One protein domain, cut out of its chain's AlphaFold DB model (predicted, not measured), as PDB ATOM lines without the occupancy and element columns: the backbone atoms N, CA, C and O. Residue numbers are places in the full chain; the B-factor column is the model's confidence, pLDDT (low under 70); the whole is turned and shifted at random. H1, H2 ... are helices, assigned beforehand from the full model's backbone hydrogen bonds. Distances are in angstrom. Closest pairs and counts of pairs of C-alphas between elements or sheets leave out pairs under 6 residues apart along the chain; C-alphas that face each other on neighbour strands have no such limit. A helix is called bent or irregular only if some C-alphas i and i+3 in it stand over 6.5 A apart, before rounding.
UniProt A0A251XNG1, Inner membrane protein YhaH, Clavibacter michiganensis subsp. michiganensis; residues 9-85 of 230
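This is residues 9 to 85 of the 230 residues of the protein "Inner membrane protein YhaH" of Clavibacter michiganensis subsp. michiganensis (UniProt A0A251XNG1). A helical hairpin, H1 and H2, makes one end of an elongated body, and the two short helices H3 and H4 make the other. The long helix H5 crosses the open end of the hairpin, packing on the first residues of H1 and the last ones of H2, and begins beside H3 and H4. The printed part has 77 residues with five named helices, in the order H1, H2, H3, H4, H5, and no named strand; its class is all helix. It is only just compact, close to loose, with a radius of gyration of the C-alphas of 13.6 A, and its C-alphas span 40 by 26 by 21 A.

Start with H1, residues 9 to 25, and go on to H2, residues 31 to 43: the two touch as a helical hairpin, running opposite ways at a shallow tilt of 20 degrees, and their closest C-alphas, of Ala 12 and Leu 34, are 5.9 A apart. Next come H3, residues 45 to 53, and H4, residues 55 to 60, both apart from H1. H2 and H3 are close but not clearly touching, with Tyr 41 and Val 47 the closest at 6.5 A between C-alphas. Last comes H5, residues 65 to 83, the hub, which touches the other four helices. H1 touches it with residues 9 to 13 alone, about perpendicular at 88 degrees; look at C-alphas 9 and 77, the closest, 4.9 A apart. H2 touches H5 with residues 38 to 42 alone, at 71 degrees, only just about perpendicular; the closest C-alphas, of Leu 38 and Ala 70, are 6.5 A apart. H3 touches H5 at 75 degrees, about perpendicular, with the C-alphas of Ala 51 and Ile 69 the closest at 6.3 A. H4 and H5 only just touch, with 3 pairs of C-alphas within 8 A, the closest being Leu 58 and Val 68 at 6.4 A. Every O i to N i+4 pair is within hydrogen-bond range in H2, H3, H4 and H5; in H1 11 of 13 are.

Find C-alpha 9 at (-28.535, 44.176, -4.921); from there H1 runs 25.2 A to C-alpha 25 at (-8.414, 59.149, -2.634). H1 is irregular: C-alphas 21 and 24 are 7.3 A apart. H2 is 18.7 A long, H3 12.4 A and H4 8.8 A. H5 runs 26.3 A from C-alpha 65 to C-alpha 83 at (-32.176, 46.932, -15.808).

Look to Asp 25 and Glu 53 for the two C-alphas farthest apart, 40.8 A. The printed part has no cut, and its four links between helices are tight. The mean pLDDT of the printed part is 84.4; residue 55 and residues 82 to 85 are under 70.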
ATOM      1  N   GLU A   9     -29.270  43.981  -3.668       86.00
ATOM      2  CA  GLU A   9     -28.535  44.176  -4.921       86.00
ATOM      3  C   GLU A   9     -28.523  45.649  -5.363       86.00
ATOM      4  O   GLU A   9     -27.502  46.174  -5.812       86.00
ATOM      5  N   GLY A  10     -29.625  46.373  -5.146       85.50
ATOM      6  CA  GLY A  10     -29.706  47.809  -5.425       85.50
ATOM      7  C   GLY A  10     -28.859  48.649  -4.463       85.50
ATOM      8  O   GLY A  10     -28.242  49.634  -4.874       85.50
ATOM      9  N   TYR A  11     -28.797  48.253  -3.189       89.62
ATOM     10  CA  TYR A  11     -27.922  48.876  -2.195       89.62
ATOM     11  C   TYR A  11     -26.442  48.644  -2.526       89.62
ATOM     12  O   TYR A  11     -25.669  49.603  -2.574       89.62
ATOM     13  N   ALA A  12     -26.066  47.398  -2.828       91.06
ATOM     14  CA  ALA A  12     -24.711  47.027  -3.223       91.06
ATOM     15  C   ALA A  12     -24.266  47.783  -4.483       91.06
ATOM     16  O   ALA A  12     -23.187  48.372  -4.493       91.06
ATOM     17  N   ALA A  13     -25.123  47.875  -5.505       87.88
ATOM     18  CA  ALA A  13     -24.853  48.652  -6.715       87.88
ATOM     19  C   ALA A  13     -24.561  50.135  -6.411       87.88
ATOM     20  O   ALA A  13     -23.616  50.725  -6.946       87.88
ATOM     21  N   LEU A  14     -25.351  50.748  -5.522       89.00
ATOM     22  CA  LEU A  14     -25.172  52.143  -5.116       89.00
ATOM     23  C   LEU A  14     -23.857  52.350  -4.353       89.00
ATOM     24  O   LEU A  14     -23.165  53.345  -4.581       89.00
ATOM     25  N   LYS A  15     -23.490  51.402  -3.487       91.19
ATOM     26  CA  LYS A  15     -22.241  51.435  -2.722       91.19
ATOM     27  C   LYS A  15     -21.011  51.181  -3.578       91.19
ATOM     28  O   LYS A  15     -20.043  51.921  -3.443       91.19
ATOM     29  N   MET A  16     -21.076  50.256  -4.536       88.69
ATOM     30  CA  MET A  16     -20.011  50.064  -5.526       88.69
ATOM     31  C   MET A  16     -19.739  51.353  -6.302       88.69
ATOM     32  O   MET A  16     -18.585  51.743  -6.462       88.69
ATOM     33  N   ARG A  17     -20.789  52.064  -6.735       85.00
ATOM     34  CA  ARG A  17     -20.628  53.357  -7.412       85.00
ATOM     35  C   ARG A  17     -19.968  54.402  -6.510       85.00
ATOM     36  O   ARG A  17     -19.023  55.053  -6.942       85.00
ATOM     37  N   ALA A  18     -20.449  54.549  -5.276       85.56
ATOM     38  CA  ALA A  18     -19.881  55.500  -4.321       85.56
ATOM     39  C   ALA A  18     -18.400  55.203  -4.028       85.56
ATOM     40  O   ALA A  18     -17.586  56.123  -3.958       85.56
ATOM     41  N   TRP A  19     -18.048  53.919  -3.931       88.19
ATOM     42  CA  TRP A  19     -16.674  53.496  -3.712       88.19
ATOM     43  C   TRP A  19     -15.777  53.797  -4.915       88.19
ATOM     44  O   TRP A  19     -14.675  54.312  -4.745       88.19
ATOM     45  N   ILE A  20     -16.259  53.559  -6.141       84.56
ATOM     46  CA  ILE A  20     -15.539  53.918  -7.373       84.56
ATOM     47  C   ILE A  20     -15.253  55.423  -7.418       84.56
ATOM     48  O   ILE A  20     -14.125  55.811  -7.726       84.56
ATOM     49  N   ASP A  21     -16.238  56.257  -7.072       79.62
ATOM     50  CA  ASP A  21     -16.094  57.717  -7.072       79.62
ATOM     51  C   ASP A  21     -15.040  58.199  -6.051       79.62
ATOM     52  O   ASP A  21     -14.339  59.177  -6.314       79.62
ATOM     53  N   ARG A  22     -14.879  57.488  -4.924       81.69
ATOM     54  CA  ARG A  22     -13.891  57.776  -3.862       81.69
ATOM     55  C   ARG A  22     -12.551  57.050  -4.005       81.69
ATOM     56  O   ARG A  22     -11.574  57.423  -3.356       81.69
ATOM     57  N   SER A  23     -12.468  56.046  -4.877       79.19
ATOM     58  CA  SER A  23     -11.252  55.253  -5.095       79.19
ATOM     59  C   SER A  23      -9.979  56.062  -5.414       79.19
ATOM     60  O   SER A  23      -8.908  55.613  -4.996       79.19
ATOM     61  N   PRO A  24     -10.023  57.244  -6.079       82.69
ATOM     62  CA  PRO A  24      -8.822  58.050  -6.309       82.69
ATOM     63  C   PRO A  24      -8.145  58.552  -5.027       82.69
ATOM     64  O   PRO A  24      -6.944  58.809  -5.052       82.69
ATOM     65  N   ASP A  25      -8.899  58.668  -3.930       83.81
ATOM     66  CA  ASP A  25      -8.414  59.149  -2.634       83.81
ATOM     67  C   ASP A  25      -8.022  57.996  -1.688       83.81
ATOM     68  O   ASP A  25      -7.698  58.232  -0.526       83.81
ATOM     69  N   HIS A  26      -8.031  56.746  -2.178       79.81
ATOM     70  CA  HIS A  26      -7.776  55.529  -1.395       79.81
ATOM     71  C   HIS A  26      -8.696  55.373  -0.165       79.81
ATOM     72  O   HIS A  26      -8.309  54.779   0.840       79.81
ATOM     73  N   GLU A  27      -9.922  55.903  -0.231       83.44
ATOM     74  CA  GLU A  27     -10.903  55.782   0.850       83.44
ATOM     75  C   GLU A  27     -11.661  54.445   0.746       83.44
ATOM     76  O   GLU A  27     -12.354  54.171  -0.234       83.44
ATOM     77  N   GLU A  28     -11.550  53.605   1.777       86.06
ATOM     78  CA  GLU A  28     -12.157  52.260   1.824       86.06
ATOM     79  C   GLU A  28     -13.488  52.215   2.585       86.06
ATOM     80  O   GLU A  28     -14.041  51.148   2.823       86.06
ATOM     81  N   LYS A  29     -14.043  53.375   2.947       85.25
ATOM     82  CA  LYS A  29     -15.248  53.490   3.783       85.25
ATOM     83  C   LYS A  29     -16.442  52.666   3.282       85.25
ATOM     84  O   LYS A  29     -17.208  52.160   4.093       85.25
ATOM     85  N   ASP A  30     -16.631  52.574   1.967       89.12
ATOM     86  CA  ASP A  30     -17.756  51.844   1.371       89.12
ATOM     87  C   ASP A  30     -17.490  50.325   1.248       89.12
ATOM     88  O   ASP A  30     -18.405  49.576   0.907       89.12
ATOM     89  N   ALA A  31     -16.272  49.844   1.534       85.88
ATOM     90  CA  ALA A  31     -15.940  48.416   1.501       85.88
ATOM     91  C   ALA A  31     -16.707  47.631   2.579       85.88
ATOM     92  O   ALA A  31     -17.257  46.566   2.292       85.88
ATOM     93  N   ASP A  32     -16.829  48.200   3.783       88.31
ATOM     94  CA  ASP A  32     -17.605  47.615   4.885       88.31
ATOM     95  C   ASP A  32     -19.090  47.472   4.519       88.31
ATOM     96  O   ASP A  32     -19.737  46.481   4.857       88.31
ATOM     97  N   ASP A  33     -19.636  48.430   3.765       91.06
ATOM     98  CA  ASP A  33     -21.022  48.380   3.299       91.06
ATOM     99  C   ASP A  33     -21.254  47.270   2.262       91.06
ATOM    100  O   ASP A  33     -22.334  46.677   2.218       91.06
ATOM    101  N   LEU A  34     -20.254  46.975   1.425       90.19
ATOM    102  CA  LEU A  34     -20.313  45.859   0.477       90.19
ATOM    103  C   LEU A  34     -20.174  44.513   1.185       90.19
ATOM    104  O   LEU A  34     -20.886  43.572   0.837       90.19
ATOM    105  N   ALA A  35     -19.316  44.432   2.205       90.12
ATOM    106  CA  ALA A  35     -19.227  43.257   3.065       90.12
ATOM    107  C   ALA A  35     -20.559  42.997   3.788       90.12
ATOM    108  O   ALA A  35     -21.015  41.857   3.852       90.12
ATOM    109  N   LEU A  36     -21.230  44.054   4.256       92.44
ATOM    110  CA  LEU A  36     -22.561  43.963   4.850       92.44
ATOM    111  C   LEU A  36     -23.615  43.475   3.846       92.44
ATOM    112  O   LEU A  36     -24.430  42.619   4.181       92.44
ATOM    113  N   ALA A  37     -23.589  43.975   2.609       92.38
ATOM    114  CA  ALA A  37     -24.501  43.510   1.565       92.38
ATOM    115  C   ALA A  37     -24.289  42.023   1.229       92.38
ATOM    116  O   ALA A  37     -25.262  41.284   1.075       92.38
ATOM    117  N   LEU A  38     -23.030  41.575   1.171       92.06
ATOM    118  CA  LEU A  38     -22.691  40.161   1.003       92.06
ATOM    119  C   LEU A  38     -23.189  39.319   2.178       92.06
ATOM    120  O   LEU A  38     -23.761  38.255   1.967       92.06
ATOM    121  N   HIS A  39     -23.023  39.810   3.406       92.75
ATOM    122  CA  HIS A  39     -23.532  39.142   4.597       92.75
ATOM    123  C   HIS A  39     -25.056  38.965   4.557       92.75
ATOM    124  O   HIS A  39     -25.535  37.866   4.808       92.75
ATOM    125  N   TRP A  40     -25.815  39.988   4.154       93.12
ATOM    126  CA  TRP A  40     -27.267  39.853   3.986       93.12
ATOM    127  C   TRP A  40     -27.657  38.829   2.917       93.12
ATOM    128  O   TRP A  40     -28.622  38.100   3.116       93.12
ATOM    129  N   TYR A  41     -26.904  38.731   1.818       90.94
ATOM    130  CA  TYR A  41     -27.112  37.694   0.797       90.94
ATOM    131  C   TYR A  41     -26.831  36.282   1.331       90.94
ATOM    132  O   TYR A  41     -27.536  35.342   0.977       90.94
ATOM    133  N   LEU A  42     -25.821  36.129   2.195       89.94
ATOM    134  CA  LEU A  42     -25.507  34.853   2.850       89.94
ATOM    135  C   LEU A  42     -26.599  34.405   3.830       89.94
ATOM    136  O   LEU A  42     -26.742  33.208   4.071       89.94
ATOM    137  N   GLU A  43     -27.351  35.346   4.400       91.50
ATOM    138  CA  GLU A  43     -28.446  35.061   5.333       91.50
ATOM    139  C   GLU A  43     -29.810  34.882   4.646       91.50
ATOM    140  O   GLU A  43     -30.767  34.469   5.304       91.50
ATOM    141  N   ASP A  44     -29.916  35.165   3.344       88.94
ATOM    142  CA  ASP A  44     -31.170  35.067   2.599       88.94
ATOM    143  C   ASP A  44     -31.470  33.600   2.202       88.94
ATOM    144  O   ASP A  44     -30.725  33.001   1.415       88.94
ATOM    145  N   PRO A  45     -32.563  32.991   2.710       86.25
ATOM    146  CA  PRO A  45     -32.917  31.605   2.402       86.25
ATOM    147  C   PRO A  45     -33.188  31.344   0.916       86.25
ATOM    148  O   PRO A  45     -32.916  30.242   0.430       86.25
ATOM    149  N   ASP A  46     -33.708  32.333   0.188       85.81
ATOM    150  CA  ASP A  46     -34.023  32.192  -1.234       85.81
ATOM    151  C   ASP A  46     -32.732  32.194  -2.063       85.81
ATOM    152  O   ASP A  46     -32.584  31.410  -3.004       85.81
ATOM    153  N   VAL A  47     -31.753  33.018  -1.675       86.69
ATOM    154  CA  VAL A  47     -30.413  33.041  -2.284       86.69
ATOM    155  C   VAL A  47     -29.659  31.750  -1.985       86.69
ATOM    156  O   VAL A  47     -29.060  31.174  -2.892       86.69
ATOM    157  N   LEU A  48     -29.723  31.264  -0.744       84.62
ATOM    158  CA  LEU A  48     -29.141  29.976  -0.367       84.62
ATOM    159  C   LEU A  48     -29.729  28.847  -1.217       84.62
ATOM    160  O   LEU A  48     -28.984  28.032  -1.750       84.62
ATOM    161  N   THR A  49     -31.049  28.831  -1.400       85.56
ATOM    162  CA  THR A  49     -31.726  27.835  -2.240       85.56
ATOM    163  C   THR A  49     -31.263  27.927  -3.696       85.56
ATOM    164  O   THR A  49     -30.854  26.913  -4.259       85.56
ATOM    165  N   ARG A  50     -31.214  29.135  -4.280       84.19
ATOM    166  CA  ARG A  50     -30.678  29.362  -5.637       84.19
ATOM    167  C   ARG A  50     -29.234  28.876  -5.784       84.19
ATOM    168  O   ARG A  50     -28.900  28.267  -6.796       84.19
ATOM    169  N   ALA A  51     -28.386  29.115  -4.785       84.25
ATOM    170  CA  ALA A  51     -26.994  28.669  -4.806       84.25
ATOM    171  C   ALA A  51     -26.881  27.137  -4.867       84.25
ATOM    172  O   ALA A  51     -26.036  26.625  -5.593       84.25
ATOM    173  N   TRP A  52     -27.756  26.412  -4.161       81.06
ATOM    174  CA  TRP A  52     -27.822  24.946  -4.215       81.06
ATOM    175  C   TRP A  52     -28.412  24.401  -5.521       81.06
ATOM    176  O   TRP A  52     -28.085  23.284  -5.917       81.06
ATOM    177  N   GLU A  53     -29.265  25.172  -6.194       83.56
ATOM    178  CA  GLU A  53     -29.826  24.820  -7.502       83.56
ATOM    179  C   GLU A  53     -28.821  25.037  -8.653       83.56
ATOM    180  O   GLU A  53     -28.857  24.305  -9.644       83.56
ATOM    181  N   GLU A  54     -27.874  25.974  -8.515       74.56
ATOM    182  CA  GLU A  54     -26.787  26.236  -9.475       74.56
ATOM    183  C   GLU A  54     -25.600  25.259  -9.306       74.56
ATOM    184  O   GLU A  54     -24.453  25.660  -9.102       74.56
ATOM    185  N   GLY A  55     -25.872  23.952  -9.426       68.69
ATOM    186  CA  GLY A  55     -24.890  22.878  -9.198       68.69
ATOM    187  C   GLY A  55     -23.588  22.995 -10.005       68.69
ATOM    188  O   GLY A  55     -22.521  22.693  -9.484       68.69
ATOM    189  N   GLU A  56     -23.645  23.523 -11.231       75.06
ATOM    190  CA  GLU A  56     -22.457  23.753 -12.072       75.06
ATOM    191  C   GLU A  56     -21.470  24.747 -11.435       75.06
ATOM    192  O   GLU A  56     -20.263  24.524 -11.445       75.06
ATOM    193  N   ARG A  57     -21.968  25.817 -10.805       77.31
ATOM    194  CA  ARG A  57     -21.111  26.823 -10.156       77.31
ATOM    195  C   ARG A  57     -20.576  26.357  -8.812       77.31
ATOM    196  O   ARG A  57     -19.505  26.797  -8.408       77.31
ATOM    197  N   LEU A  58     -21.310  25.489  -8.119       81.19
ATOM    198  CA  LEU A  58     -20.812  24.830  -6.913       81.19
ATOM    199  C   LEU A  58     -19.640  23.904  -7.237       81.19
ATOM    200  O   LEU A  58     -18.653  23.918  -6.505       81.19
ATOM    201  N   ASP A  59     -19.717  23.164  -8.344       81.69
ATOM    202  CA  ASP A  59     -18.615  22.326  -8.817       81.69
ATOM    203  C   ASP A  59     -17.394  23.181  -9.210       81.69
ATOM    204  O   ASP A  59     -16.267  22.864  -8.831       81.69
ATOM    205  N   GLU A  60     -17.602  24.307  -9.905       83.19
ATOM    206  CA  GLU A  60     -16.533  25.269 -10.230       83.19
ATOM    207  C   GLU A  60     -15.896  25.914  -8.988       83.19
ATOM    208  O   GLU A  60     -14.704  26.231  -8.993       83.19
ATOM    209  N   ALA A  61     -16.681  26.110  -7.927       84.44
ATOM    210  CA  ALA A  61     -16.243  26.693  -6.663       84.44
ATOM    211  C   ALA A  61     -15.688  25.661  -5.663       84.44
ATOM    212  O   ALA A  61     -15.467  26.017  -4.506       84.44
ATOM    213  N   ASP A  62     -15.484  24.401  -6.069       87.94
ATOM    214  CA  ASP A  62     -15.028  23.301  -5.198       87.94
ATOM    215  C   ASP A  62     -15.902  23.138  -3.933       87.94
ATOM    216  O   ASP A  62     -15.434  22.849  -2.831       87.94
ATOM    217  N   GLY A  63     -17.207  23.389  -4.078       83.50
ATOM    218  CA  GLY A  63     -18.183  23.339  -2.991       83.50
ATOM    219  C   GLY A  63     -18.192  24.552  -2.051       83.50
ATOM    220  O   GLY A  63     -18.918  24.522  -1.053       83.50
ATOM    221  N   ASP A  64     -17.444  25.625  -2.334       88.88
ATOM    222  CA  ASP A  64     -17.501  26.859  -1.540       88.88
ATOM    223  C   ASP A  64     -18.768  27.671  -1.847       88.88
ATOM    224  O   ASP A  64     -18.834  28.515  -2.747       88.88
ATOM    225  N   VAL A  65     -19.791  27.441  -1.026       86.56
ATOM    226  CA  VAL A  65     -21.084  28.131  -1.093       86.56
ATOM    227  C   VAL A  65     -20.937  29.649  -0.930       86.56
ATOM    228  O   VAL A  65     -21.685  30.406  -1.548       86.56
ATOM    229  N   THR A  66     -19.961  30.125  -0.148       88.31
ATOM    230  CA  THR A  66     -19.740  31.568   0.055       88.31
ATOM    231  C   THR A  66     -19.303  32.224  -1.247       88.31
ATOM    232  O   THR A  66     -19.772  33.310  -1.591       88.31
ATOM    233  N   LEU A  67     -18.432  31.546  -1.996       87.62
ATOM    234  CA  LEU A  67     -17.931  32.018  -3.280       87.62
ATOM    235  C   LEU A  67     -19.037  32.017  -4.344       87.62
ATOM    236  O   LEU A  67     -19.176  32.994  -5.086       87.62
ATOM    237  N   VAL A  68     -19.888  30.986  -4.354       88.06
ATOM    238  CA  VAL A  68     -21.085  30.948  -5.209       88.06
ATOM    239  C   VAL A  68     -22.025  32.106  -4.879       88.06
ATOM    240  O   VAL A  68     -22.411  32.843  -5.784       88.06
ATOM    241  N   ILE A  69     -22.322  32.357  -3.605       88.88
ATOM    242  CA  ILE A  69     -23.212  33.452  -3.189       88.88
ATOM    243  C   ILE A  69     -22.622  34.826  -3.512       88.88
ATOM    244  O   ILE A  69     -23.335  35.696  -4.014       88.88
ATOM    245  N   ALA A  70     -21.318  35.027  -3.311       89.69
ATOM    246  CA  ALA A  70     -20.647  36.257  -3.728       89.69
ATOM    247  C   ALA A  70     -20.770  36.483  -5.242       89.69
ATOM    248  O   ALA A  70     -21.006  37.602  -5.703       89.69
ATOM    249  N   SER A  71     -20.666  35.408  -6.023       88.50
ATOM    250  CA  SER A  71     -20.826  35.466  -7.471       88.50
ATOM    251  C   SER A  71     -22.284  35.703  -7.904       88.50
ATOM    252  O   SER A  71     -22.511  36.396  -8.895       88.50
ATOM    253  N   LEU A  72     -23.270  35.201  -7.150       88.81
ATOM    254  CA  LEU A  72     -24.696  35.492  -7.342       88.81
ATOM    255  C   LEU A  72     -25.015  36.957  -7.051       88.81
ATOM    256  O   LEU A  72     -25.663  37.604  -7.870       88.81
ATOM    257  N   LEU A  73     -24.496  37.504  -5.947       91.12
ATOM    258  CA  LEU A  73     -24.601  38.932  -5.644       91.12
ATOM    259  C   LEU A  73     -24.012  39.771  -6.783       91.12
ATOM    260  O   LEU A  73     -24.624  40.747  -7.209       91.12
ATOM    261  N   GLY A  74     -22.851  39.380  -7.314       87.38
ATOM    262  CA  GLY A  74     -22.247  40.035  -8.474       87.38
ATOM    263  C   GLY A  74     -23.153  40.019  -9.712       87.38
ATOM    264  O   GLY A  74     -23.348  41.063 -10.340       87.38
ATOM    265  N   SER A  75     -23.738  38.863 -10.043       86.56
ATOM    266  CA  SER A  75     -24.679  38.716 -11.162       86.56
ATOM    267  C   SER A  75     -25.953  39.545 -10.972       86.56
ATOM    268  O   SER A  75     -26.371  40.235 -11.900       86.56
ATOM    269  N   ASP A  76     -26.544  39.530  -9.778       88.44
ATOM    270  CA  ASP A  76     -27.775  40.263  -9.467       88.44
ATOM    271  C   ASP A  76     -27.527  41.784  -9.435       88.44
ATOM    272  O   ASP A  76     -28.343  42.559  -9.932       88.44
ATOM    273  N   VAL A  77     -26.366  42.236  -8.941       88.25
ATOM    274  CA  VAL A  77     -25.924  43.639  -9.042       88.25
ATOM    275  C   VAL A  77     -25.744  44.048 -10.503       88.25
ATOM    276  O   VAL A  77     -26.189  45.127 -10.897       88.25
ATOM    277  N   ALA A  78     -25.122  43.201 -11.326       82.56
ATOM    278  CA  ALA A  78     -24.968  43.462 -12.753       82.56
ATOM    279  C   ALA A  78     -26.329  43.551 -13.458       82.56
ATOM    280  O   ALA A  78     -26.542  44.485 -14.231       82.56
ATOM    281  N   ALA A  79     -27.260  42.647 -13.133       79.75
ATOM    282  CA  ALA A  79     -28.630  42.661 -13.633       79.75
ATOM    283  C   ALA A  79     -29.376  43.933 -13.201       79.75
ATOM    284  O   ALA A  79     -29.990  44.605 -14.027       79.75
ATOM    285  N   ALA A  80     -29.258  44.329 -11.931       82.19
ATOM    286  CA  ALA A  80     -29.859  45.553 -11.409       82.19
ATOM    287  C   ALA A  80     -29.295  46.806 -12.094       82.19
ATOM    288  O   ALA A  80     -30.042  47.738 -12.385       82.19
ATOM    289  N   LEU A  81     -27.993  46.833 -12.395       76.75
ATOM    290  CA  LEU A  81     -27.357  47.913 -13.150       76.75
ATOM    291  C   LEU A  81     -27.771  47.913 -14.629       76.75
ATOM    292  O   LEU A  81     -27.961  48.988 -15.205       76.75
ATOM    293  N   SER A  82     -27.943  46.743 -15.249       69.44
ATOM    294  CA  SER A  82     -28.415  46.636 -16.632       69.44
ATOM    295  C   SER A  82     -29.900  46.968 -16.778       69.44
ATOM    296  O   SER A  82     -30.261  47.650 -17.729       69.44
ATOM    297  N   ASP A  83     -30.748  46.590 -15.821       62.06
ATOM    298  CA  ASP A  83     -32.176  46.932 -15.808       62.06
ATOM    299  C   ASP A  83     -32.406  48.400 -15.415       62.06
ATOM    300  O   ASP A  83     -33.312  49.059 -15.927       62.06
ATOM    301  N   ALA A  84     -31.544  48.959 -14.557       55.69
ATOM    302  CA  ALA A  84     -31.500  50.394 -14.271       55.69
ATOM    303  C   ALA A  84     -30.886  51.220 -15.413       55.69
ATOM    304  O   ALA A  84     -30.906  52.452 -15.350       55.69
ATOM    305  N   THR A  85     -30.361  50.570 -16.457       42.66
ATOM    306  CA  THR A  85     -29.993  51.208 -17.720       42.66
ATOM    307  C   THR A  85     -31.236  51.181 -18.608       42.66
ATOM    308  O   THR A  85     -31.454  50.194 -19.310       42.66
TER     309      THR A  85